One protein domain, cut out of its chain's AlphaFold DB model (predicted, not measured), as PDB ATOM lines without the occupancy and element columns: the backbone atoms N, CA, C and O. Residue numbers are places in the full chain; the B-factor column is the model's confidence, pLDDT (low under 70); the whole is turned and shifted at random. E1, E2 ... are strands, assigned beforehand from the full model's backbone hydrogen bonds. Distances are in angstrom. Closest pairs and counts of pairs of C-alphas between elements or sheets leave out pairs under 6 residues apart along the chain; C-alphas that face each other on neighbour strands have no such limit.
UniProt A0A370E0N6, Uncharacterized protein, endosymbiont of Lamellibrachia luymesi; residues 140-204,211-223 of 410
ATOM      1  N   PRO A 140     249.200 225.039 205.148       74.50
ATOM      2  CA  PRO A 140     250.100 225.954 205.843       74.50
ATOM      3  C   PRO A 140     250.636 227.026 204.874       74.50
ATOM      4  O   PRO A 140     251.090 226.682 203.782       74.50
ATOM      5  N   LYS A 141     250.611 228.307 205.282       77.06
ATOM      6  CA  LYS A 141     251.058 229.506 204.523       77.06
ATOM      7  C   LYS A 141     250.099 230.084 203.466       77.06
ATOM      8  O   LYS A 141     250.521 230.918 202.669       77.06
ATOM      9  N   ARG A 142     248.827 229.679 203.439       77.00
ATOM     10  CA  ARG A 142     247.787 230.356 202.646       77.00
ATOM     11  C   ARG A 142     246.728 230.918 203.585       77.00
ATOM     12  O   ARG A 142     246.060 230.147 204.265       77.00
ATOM     13  N   ASP A 143     246.587 232.238 203.616       73.69
ATOM     14  CA  ASP A 143     245.705 232.894 204.591       73.69
ATOM     15  C   ASP A 143     244.228 232.802 204.200       73.69
ATOM     16  O   ASP A 143     243.363 232.682 205.068       73.69
ATOM     17  N   GLN A 144     243.935 232.789 202.895       82.44
ATOM     18  CA  GLN A 144     242.574 232.680 202.386       82.44
ATOM     19  C   GLN A 144     242.523 231.976 201.025       82.44
ATOM     20  O   GLN A 144     243.352 232.215 200.144       82.44
ATOM     21  N   VAL A 145     241.521 231.119 200.838       88.88
ATOM     22  CA  VAL A 145     241.173 230.495 199.556       88.88
ATOM     23  C   VAL A 145     239.678 230.646 199.338       88.88
ATOM     24  O   VAL A 145     238.888 230.390 200.239       88.88
ATOM     25  N   THR A 146     239.276 231.052 198.137       91.69
ATOM     26  CA  THR A 146     237.860 231.081 197.757       91.69
ATOM     27  C   THR A 146     237.541 229.851 196.921       91.69
ATOM     28  O   THR A 146     238.264 229.548 195.973       91.69
ATOM     29  N   VAL A 147     236.451 229.167 197.257       92.69
ATOM     30  CA  VAL A 147     235.853 228.095 196.458       92.69
ATOM     31  C   VAL A 147     234.547 228.633 195.879       92.69
ATOM     32  O   VAL A 147     233.592 228.826 196.631       92.69
ATOM     33  N   PRO A 148     234.492 228.936 194.570       95.75
ATOM     34  CA  PRO A 148     233.271 229.407 193.929       95.75
ATOM     35  C   PRO A 148     232.145 228.369 193.977       95.75
ATOM     36  O   PRO A 148     232.410 227.164 194.017       95.75
ATOM     37  N   ALA A 149     230.897 228.825 193.900       95.88
ATOM     38  CA  ALA A 149     229.743 227.974 193.633       95.88
ATOM     39  C   ALA A 149     229.936 227.228 192.302       95.88
ATOM     40  O   ALA A 149     230.482 227.780 191.344       95.88
ATOM     41  N   GLY A 150     229.499 225.972 192.236       95.81
ATOM     42  CA  GLY A 150     229.686 225.116 191.066       95.81
ATOM     43  C   GLY A 150     231.055 224.433 190.983       95.81
ATOM     44  O   GLY A 150     231.314 223.727 190.010       95.81
ATOM     45  N   THR A 151     231.933 224.598 191.980       95.94
ATOM     46  CA  THR A 151     233.205 223.862 192.030       95.94
ATOM     47  C   THR A 151     232.921 222.377 192.237       95.94
ATOM     48  O   THR A 151     232.232 222.009 193.189       95.94
ATOM     49  N   VAL A 152     233.444 221.529 191.349       95.75
ATOM     50  CA  VAL A 152     233.132 220.094 191.319       95.75
ATOM     51  C   VAL A 152     234.124 219.285 192.158       95.75
ATOM     52  O   VAL A 152     235.335 219.404 191.983       95.75
ATOM     53  N   PHE A 153     233.593 218.409 193.010       94.50
ATOM     54  CA  PHE A 153     234.316 217.435 193.825       94.50
ATOM     55  C   PHE A 153     233.838 216.015 193.505       94.50
ATOM     56  O   PHE A 153     232.672 215.800 193.169       94.50
ATOM     57  N   THR A 154     234.737 215.036 193.601       94.62
ATOM     58  CA  THR A 154     234.462 213.633 193.248       94.62
ATOM     59  C   THR A 154     234.496 212.728 194.474       94.62
ATOM     60  O   THR A 154     235.449 212.796 195.250       94.62
ATOM     61  N   ALA A 155     233.515 211.835 194.599       89.88
ATOM     62  CA  ALA A 155     233.470 210.775 195.606       89.88
ATOM     63  C   ALA A 155     233.216 209.432 194.901       89.88
ATOM     64  O   ALA A 155     232.074 209.073 194.612       89.88
ATOM     65  N   GLY A 156     234.291 208.718 194.551       89.88
ATOM     66  CA  GLY A 156     234.203 207.580 193.630       89.88
ATOM     67  C   GLY A 156     233.696 208.032 192.255       89.88
ATOM     68  O   GLY A 156     234.272 208.944 191.663       89.88
ATOM     69  N   ASP A 157     232.595 207.438 191.790       92.38
ATOM     70  CA  ASP A 157     231.949 207.782 190.512       92.38
ATOM     71  C   ASP A 157     230.973 208.971 190.612       92.38
ATOM     72  O   ASP A 157     230.499 209.482 189.593       92.38
ATOM     73  N   LEU A 158     230.667 209.434 191.830       92.81
ATOM     74  CA  LEU A 158     229.742 210.541 192.064       92.81
ATOM     75  C   LEU A 158     230.453 211.892 191.950       92.81
ATOM     76  O   LEU A 158     231.611 212.055 192.349       92.81
ATOM     77  N   ARG A 159     229.730 212.884 191.421       94.44
ATOM     78  CA  ARG A 159     230.187 214.270 191.286       94.44
ATOM     79  C   ARG A 159     229.245 215.193 192.040       94.44
ATOM     80  O   ARG A 159     228.061 215.245 191.722       94.44
ATOM     81  N   TYR A 160     229.798 215.954 192.973       95.50
ATOM     82  CA  TYR A 160     229.093 216.985 193.726       95.50
ATOM     83  C   TYR A 160     229.621 218.352 193.326       95.50
ATOM     84  O   TYR A 160     230.798 218.492 193.002       95.50
ATOM     85  N   ALA A 161     228.764 219.363 193.364       95.50
ATOM     86  CA  ALA A 161     229.152 220.744 193.137       95.50
ATOM     87  C   ALA A 161     228.811 221.577 194.372       95.50
ATOM     88  O   ALA A 161     227.781 221.345 195.006       95.50
ATOM     89  N   THR A 162     229.663 222.543 194.710       95.38
ATOM     90  CA  THR A 162     229.354 223.510 195.771       95.38
ATOM     91  C   THR A 162     228.111 224.315 195.417       95.38
ATOM     92  O   THR A 162     227.959 224.798 194.296       95.38
ATOM     93  N   ASP A 163     227.227 224.488 196.389       94.69
ATOM     94  CA  ASP A 163     225.972 225.229 196.257       94.69
ATOM     95  C   ASP A 163     226.163 226.752 196.365       94.69
ATOM     96  O   ASP A 163     225.331 227.525 195.891       94.69
ATOM     97  N   ARG A 164     227.279 227.196 196.955       94.50
ATOM     98  CA  ARG A 164     227.611 228.609 197.174       94.50
ATOM     99  C   ARG A 164     229.111 228.883 197.127       94.50
ATOM    100  O   ARG A 164     229.934 227.972 197.183       94.50
ATOM    101  N   ASN A 165     229.450 230.170 197.063       94.69
ATOM    102  CA  ASN A 165     230.816 230.642 197.268       94.69
ATOM    103  C   ASN A 165     231.205 230.453 198.742       94.69
ATOM    104  O   ASN A 165     230.459 230.864 199.630       94.69
ATOM    105  N   VAL A 166     232.373 229.867 198.997       91.94
ATOM    106  CA  VAL A 166     232.908 229.639 200.347       91.94
ATOM    107  C   VAL A 166     234.293 230.266 200.454       91.94
ATOM    108  O   VAL A 166     235.151 230.041 199.602       91.94
ATOM    109  N   TRP A 167     234.526 231.033 201.518       90.25
ATOM    110  CA  TRP A 167     235.851 231.534 201.880       90.25
ATOM    111  C   TRP A 167     236.441 230.653 202.974       90.25
ATOM    112  O   TRP A 167     235.892 230.563 204.067       90.25
ATOM    113  N   ILE A 168     237.561 230.009 202.669       89.44
ATOM    114  CA  ILE A 168     238.299 229.141 203.585       89.44
ATOM    115  C   ILE A 168     239.484 229.937 204.113       89.44
ATOM    116  O   ILE A 168     240.270 230.475 203.331       89.44
ATOM    117  N   ASN A 169     239.617 229.998 205.429       87.56
ATOM    118  CA  ASN A 169     240.722 230.637 206.130       87.56
ATOM    119  C   ASN A 169     241.359 229.632 207.111       87.56
ATOM    120  O   ASN A 169     241.120 228.427 207.026       87.56
ATOM    121  N   ARG A 170     242.198 230.124 208.027       83.75
ATOM    122  CA  ARG A 170     242.852 229.314 209.069       83.75
ATOM    123  C   ARG A 170     242.078 229.277 210.392       83.75
ATOM    124  O   ARG A 170     242.669 228.963 211.420       83.75
ATOM    125  N   THR A 171     240.795 229.633 210.393       83.62
ATOM    126  CA  THR A 171     239.975 229.579 211.604       83.62
ATOM    127  C   THR A 171     239.753 228.124 211.999       83.62
ATOM    128  O   THR A 171     239.253 227.326 211.210       83.62
ATOM    129  N   ALA A 172     240.116 227.800 213.234       85.00
ATOM    130  CA  ALA A 172     239.861 226.515 213.859       85.00
ATOM    131  C   ALA A 172     239.108 226.737 215.171       85.00
ATOM    132  O   ALA A 172     239.214 227.798 215.789       85.00
ATOM    133  N   ILE A 173     238.341 225.731 215.583       89.00
ATOM    134  CA  ILE A 173     237.751 225.693 216.919       89.00
ATOM    135  C   ILE A 173     238.878 225.295 217.876       89.00
ATOM    136  O   ILE A 173     239.351 224.163 217.815       89.00
ATOM    137  N   GLU A 174     239.334 226.236 218.700       89.62
ATOM    138  CA  GLU A 174     240.421 226.008 219.664       89.62
ATOM    139  C   GLU A 174     239.917 225.271 220.909       89.62
ATOM    140  O   GLU A 174     240.494 224.266 221.317       89.62
ATOM    141  N   HIS A 175     238.783 225.718 221.451       89.69
ATOM    142  CA  HIS A 175     238.136 225.106 222.603       89.69
ATOM    143  C   HIS A 175     236.636 224.950 222.363       89.69
ATOM    144  O   HIS A 175     235.982 225.824 221.789       89.69
ATOM    145  N   LEU A 176     236.091 223.828 222.829       92.75
ATOM    146  CA  LEU A 176     234.658 223.582 222.903       92.75
ATOM    147  C   LEU A 176     234.333 223.284 224.364       92.75
ATOM    148  O   LEU A 176     234.673 222.210 224.852       92.75
ATOM    149  N   CYS A 177     233.706 224.239 225.042       93.75
ATOM    150  CA  CYS A 177     233.371 224.130 226.458       93.75
ATOM    151  C   CYS A 177     231.855 224.125 226.651       93.75
ATOM    152  O   CYS A 177     231.113 224.719 225.865       93.75
ATOM    153  N   SER A 178     231.390 223.506 227.734       94.25
ATOM    154  CA  SER A 178     229.972 223.489 228.091       94.25
ATOM    155  C   SER A 178     229.773 223.542 229.597       94.25
ATOM    156  O   SER A 178     230.502 222.891 230.345       94.25
ATOM    157  N   LEU A 179     228.730 224.255 230.012       93.75
ATOM    158  CA  LEU A 179     228.184 224.235 231.363       93.75
ATOM    159  C   LEU A 179     226.784 223.619 231.295       93.75
ATOM    160  O   LEU A 179     225.946 224.069 230.514       93.75
ATOM    161  N   TYR A 180     226.539 222.586 232.092       94.25
ATOM    162  CA  TYR A 180     225.274 221.863 232.146       94.25
ATOM    163  C   TYR A 180     224.665 221.977 233.540       94.25
ATOM    164  O   TYR A 180     225.321 221.659 234.528       94.25
ATOM    165  N   ARG A 181     223.405 222.411 233.615       91.88
ATOM    166  CA  ARG A 181     222.621 222.438 234.855       91.88
ATOM    167  C   ARG A 181     221.692 221.238 234.877       91.88
ATOM    168  O   ARG A 181     220.797 221.143 234.040       91.88
ATOM    169  N   GLU A 182     221.889 220.338 235.832       91.12
ATOM    170  CA  GLU A 182     221.024 219.178 236.007       91.12
ATOM    171  C   GLU A 182     219.610 219.630 236.426       91.12
ATOM    172  O   GLU A 182     219.461 220.266 237.471       91.12
ATOM    173  N   PRO A 183     218.547 219.298 235.663       88.62
ATOM    174  CA  PRO A 183     217.198 219.789 235.955       88.62
ATOM    175  C   PRO A 183     216.626 219.342 237.306       88.62
ATOM    176  O   PRO A 183     215.798 220.048 237.869       88.62
ATOM    177  N   ALA A 184     217.023 218.166 237.803       86.44
ATOM    178  CA  ALA A 184     216.456 217.577 239.016       86.44
ATOM    179  C   ALA A 184     217.080 218.123 240.310       86.44
ATOM    180  O   ALA A 184     216.368 218.310 241.291       86.44
ATOM    181  N   SER A 185     218.395 218.348 240.319       83.94
ATOM    182  CA  SER A 185     219.159 218.731 241.515       83.94
ATOM    183  C   SER A 185     219.632 220.188 241.497       83.94
ATOM    184  O   SER A 185     220.073 220.692 242.524       83.94
ATOM    185  N   GLY A 186     219.617 220.849 240.333       84.31
ATOM    186  CA  GLY A 186     220.265 222.146 240.136       84.31
ATOM    187  C   GLY A 186     221.797 222.073 240.076       84.31
ATOM    188  O   GLY A 186     222.434 223.104 239.855       84.31
ATOM    189  N   GLN A 187     222.397 220.884 240.230       87.25
ATOM    190  CA  GLN A 187     223.844 220.682 240.190       87.25
ATOM    191  C   GLN A 187     224.416 221.122 238.843       87.25
ATOM    192  O   GLN A 187     223.948 220.714 237.777       87.25
ATOM    193  N   LEU A 188     225.472 221.930 238.898       90.94
ATOM    194  CA  LEU A 188     226.218 222.317 237.712       90.94
ATOM    195  C   LEU A 188     227.315 221.299 237.409       90.94
ATOM    196  O   LEU A 188     227.977 220.788 238.313       90.94
ATOM    197  N   HIS A 189     227.520 221.049 236.126       93.31
ATOM    198  CA  HIS A 189     228.570 220.216 235.565       93.31
ATOM    199  C   HIS A 189     229.294 220.991 234.471       93.31
ATOM    200  O   HIS A 189     228.665 221.778 233.760       93.31
ATOM    201  N   PHE A 190     230.593 220.766 234.304       93.44
ATOM    202  CA  PHE A 190     231.383 221.462 233.291       93.44
ATOM    203  C   PHE A 190     232.180 220.496 232.418       93.44
ATOM    204  O   PHE A 190     232.553 219.404 232.839       93.44
ATOM    205  N   ALA A 191     232.461 220.940 231.197       94.81
ATOM    206  CA  ALA A 191     233.449 220.344 230.316       94.81
ATOM    207  C   ALA A 191     234.310 221.454 229.711       94.81
ATOM    208  O   ALA A 191     233.776 222.413 229.150       94.81
ATOM    209  N   LEU A 192     235.632 221.307 229.812       92.19
ATOM    210  CA  LEU A 192     236.608 222.147 229.100       92.19
ATOM    211  C   LEU A 192     236.872 221.623 227.683       92.19
ATOM    212  O   LEU A 192     237.374 222.346 226.825       92.19
ATOM    213  N   GLN A 193     236.514 220.361 227.444       93.38
ATOM    214  CA  GLN A 193     236.530 219.729 226.139       93.38
ATOM    215  C   GLN A 193     235.246 218.911 225.965       93.38
ATOM    216  O   GLN A 193     235.209 217.710 226.204       93.38
ATOM    217  N   SER A 194     234.158 219.570 225.563       93.12
ATOM    218  CA  SER A 194     232.824 218.963 225.463       93.12
ATOM    219  C   SER A 194     232.757 217.798 224.479       93.12
ATOM    220  O   SER A 194     231.898 216.941 224.628       93.12
ATOM    221  N   ASN A 195     233.649 217.740 223.487       93.00
ATOM    222  CA  ASN A 195     233.752 216.642 222.521       93.00
ATOM    223  C   ASN A 195     234.600 215.459 223.023       93.00
ATOM    224  O   ASN A 195     235.284 214.804 222.234       93.00
ATOM    225  N   SER A 196     234.564 215.192 224.327       93.00
ATOM    226  CA  SER A 196     235.252 214.080 224.979       93.00
ATOM    227  C   SER A 196     234.276 213.261 225.824       93.00
ATOM    228  O   SER A 196     233.161 213.696 226.106       93.00
ATOM    229  N   LEU A 197     234.681 212.054 226.217       91.00
ATOM    230  CA  LEU A 197     233.832 211.150 227.003       91.00
ATOM    231  C   LEU A 197     233.570 211.663 228.430       91.00
ATOM    232  O   LEU A 197     232.507 211.426 228.999       91.00
ATOM    233  N   ASP A 198     234.556 212.338 229.008       92.00
ATOM    234  CA  ASP A 198     234.597 212.817 230.392       92.00
ATOM    235  C   ASP A 198     234.470 214.345 230.519       92.00
ATOM    236  O   ASP A 198     234.521 214.876 231.621       92.00
ATOM    237  N   GLY A 199     234.354 215.071 229.408       91.56
ATOM    238  CA  GLY A 199     234.410 216.534 229.371       91.56
ATOM    239  C   GLY A 199     235.801 217.160 229.585       91.56
ATOM    240  O   GLY A 199     235.907 218.389 229.599       91.56
ATOM    241  N   LEU A 200     236.859 216.357 229.751       92.38
ATOM    242  CA  LEU A 200     238.239 216.787 230.034       92.38
ATOM    243  C   LEU A 200     239.272 216.289 229.001       92.38
ATOM    244  O   LEU A 200     240.472 216.470 229.192       92.38
ATOM    245  N   GLY A 201     238.821 215.681 227.902       92.69
ATOM    246  CA  GLY A 201     239.668 215.240 226.788       92.69
ATOM    247  C   GLY A 201     239.823 213.729 226.598       92.69
ATOM    248  O   GLY A 201     240.525 213.315 225.673       92.69
ATOM    249  N   ALA A 202     239.151 212.878 227.384       93.12
ATOM    250  CA  ALA A 202     239.147 211.437 227.127       93.12
ATOM    251  C   ALA A 202     238.521 211.088 225.764       93.12
ATOM    252  O   ALA A 202     237.455 211.582 225.387       93.12
ATOM    253  N   ALA A 203     239.174 210.185 225.031       93.25
ATOM    254  CA  ALA A 203     238.745 209.795 223.692       93.25
ATOM    255  C   ALA A 203     237.344 209.156 223.685       93.25
ATOM    256  O   ALA A 203     237.028 208.304 224.516       93.25
ATOM    257  N   LEU A 204     236.529 209.531 222.694       92.44
ATOM    258  CA  LEU A 204     235.225 208.912 222.457       92.44
ATOM    259  C   LEU A 204     235.381 207.483 221.891       92.44
ATOM    260  O   LEU A 204     236.335 207.213 221.148       92.44
ATOM    261  N   TRP A 211     228.775 212.743 220.997       91.19
ATOM    262  CA  TRP A 211     228.705 213.195 222.383       91.19
ATOM    263  C   TRP A 211     227.503 214.133 222.596       91.19
ATOM    264  O   TRP A 211     227.035 214.766 221.642       91.19
ATOM    265  N   PRO A 212     226.995 214.264 223.832       90.50
ATOM    266  CA  PRO A 212     226.002 215.279 224.173       90.50
ATOM    267  C   PRO A 212     226.629 216.684 224.162       90.50
ATOM    268  O   PRO A 212     227.357 217.059 225.077       90.50
ATOM    269  N   ALA A 213     226.335 217.489 223.136       88.69
ATOM    270  CA  ALA A 213     226.958 218.809 222.953       88.69
ATOM    271  C   ALA A 213     226.669 219.821 224.079       88.69
ATOM    272  O   ALA A 213     227.440 220.755 224.275       88.69
ATOM    273  N   PHE A 214     225.575 219.630 224.819       89.88
ATOM    274  CA  PHE A 214     225.146 220.520 225.904       89.88
ATOM    275  C   PHE A 214     225.427 219.941 227.301       89.88
ATOM    276  O   PHE A 214     224.863 220.414 228.283       89.88
ATOM    277  N   GLY A 215     226.299 218.930 227.383       91.56
ATOM    278  CA  GLY A 215     226.700 218.272 228.624       91.56
ATOM    279  C   GLY A 215     225.751 217.167 229.096       91.56
ATOM    280  O   GLY A 215     224.717 216.884 228.490       91.56
ATOM    281  N   HIS A 216     226.163 216.483 230.162       91.31
ATOM    282  CA  HIS A 216     225.440 215.389 230.812       91.31
ATOM    283  C   HIS A 216     225.939 215.226 232.253       91.31
ATOM    284  O   HIS A 216     226.983 215.750 232.617       91.31
ATOM    285  N   THR A 217     225.241 214.449 233.077       92.44
ATOM    286  CA  THR A 217     225.594 214.228 234.497       92.44
ATOM    287  C   THR A 217     226.850 213.373 234.714       92.44
ATOM    288  O   THR A 217     227.325 213.241 235.837       92.44
ATOM    289  N   GLY A 218     227.384 212.778 233.644       90.94
ATOM    290  CA  GLY A 218     228.589 211.938 233.677       90.94
ATOM    291  C   GLY A 218     229.907 212.710 233.556       90.94
ATOM    292  O   GLY A 218     230.959 212.090 233.672       90.94
ATOM    293  N   ILE A 219     229.858 214.025 233.319       93.50
ATOM    294  CA  ILE A 219     231.039 214.906 233.348       93.50
ATOM    295  C   ILE A 219     231.217 215.509 234.757       93.50
ATOM    296  O   ILE A 219     230.266 215.498 235.550       93.50
ATOM    297  N   PRO A 220     232.403 216.044 235.101       93.12
ATOM    298  CA  PRO A 220     232.696 216.586 236.423       93.12
ATOM    299  C   PRO A 220     231.687 217.629 236.913       93.12
ATOM    300  O   PRO A 220     231.197 218.465 236.148       93.12
ATOM    301  N   LYS A 221     231.413 217.607 238.223       91.88
ATOM    302  CA  LYS A 221     230.663 218.667 238.907       91.88
ATOM    303  C   LYS A 221     231.447 219.980 238.820       91.88
ATOM    304  O   LYS A 221     232.656 219.993 239.029       91.88
ATOM    305  N   ALA A 222     230.755 221.075 238.534       89.75
ATOM    306  CA  ALA A 222     231.336 222.406 238.522       89.75
ATOM    307  C   ALA A 222     231.411 222.974 239.940       89.75
ATOM    308  O   ALA A 222     230.438 222.928 240.696       89.75
ATOM    309  N   THR A 223     232.566 223.547 240.266       87.00
ATOM    310  CA  THR A 223     232.753 224.364 241.462       87.00
ATOM    311  C   THR A 223     232.402 225.805 241.114       87.00
ATOM    312  O   THR A 223     232.985 226.378 240.197       87.00
TER     313      THR A 223
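What this domain is: This is residues 140 to 204 and 211 to 223 of the 410 residues of an uncharacterized protein of endosymbiont of Lamellibrachia luymesi (UniProt A0A370E0N6). With little regular structure, two small lobes stand at the ends of one link, residues 169 to 177: one holds E1 paired with E4 and the hairpin E2-E3, whose tip sticks out at residues 154 to 159; the other holds the hairpin E5-E6 amid loops. The 78 printed residues have six named strands, E1 to E6, in three antiparallel two-stranded sheets, and no named helix: all strand, with 22 residues in named elements. The whole is extended, radius of gyration of the C-alphas 19.4 A, spanning 52 by 31 by 22 A.

How they stand to each other: E1, residues 145 to 147, is antiparallel to E4, residues 166 to 168, at 154 degrees; N 147 and O 166 are 2.8 A apart. E2, residues 152 to 155, and E3, residues 158 to 161, form a hairpin at 149 degrees; N 153 and O 160 are 2.8 A apart. E5, residues 178 to 181, and E6, residues 188 to 191, form a hairpin at 162 degrees; N 180 and O 189 are 2.8 A apart. E4 and E5 are apart.

Where its parts are: E1 begins at C-alpha 145 (241.173, 230.495, 199.556); E6, 10.5 A long, ends at C-alpha 191 (233.449, 220.344, 230.316).

The domain as a whole: Residues 205 to 210 are not printed, a 7.8 A gap between C-alphas 204 and 211. No link is long, and no printed residue is under 70 in pLDDT.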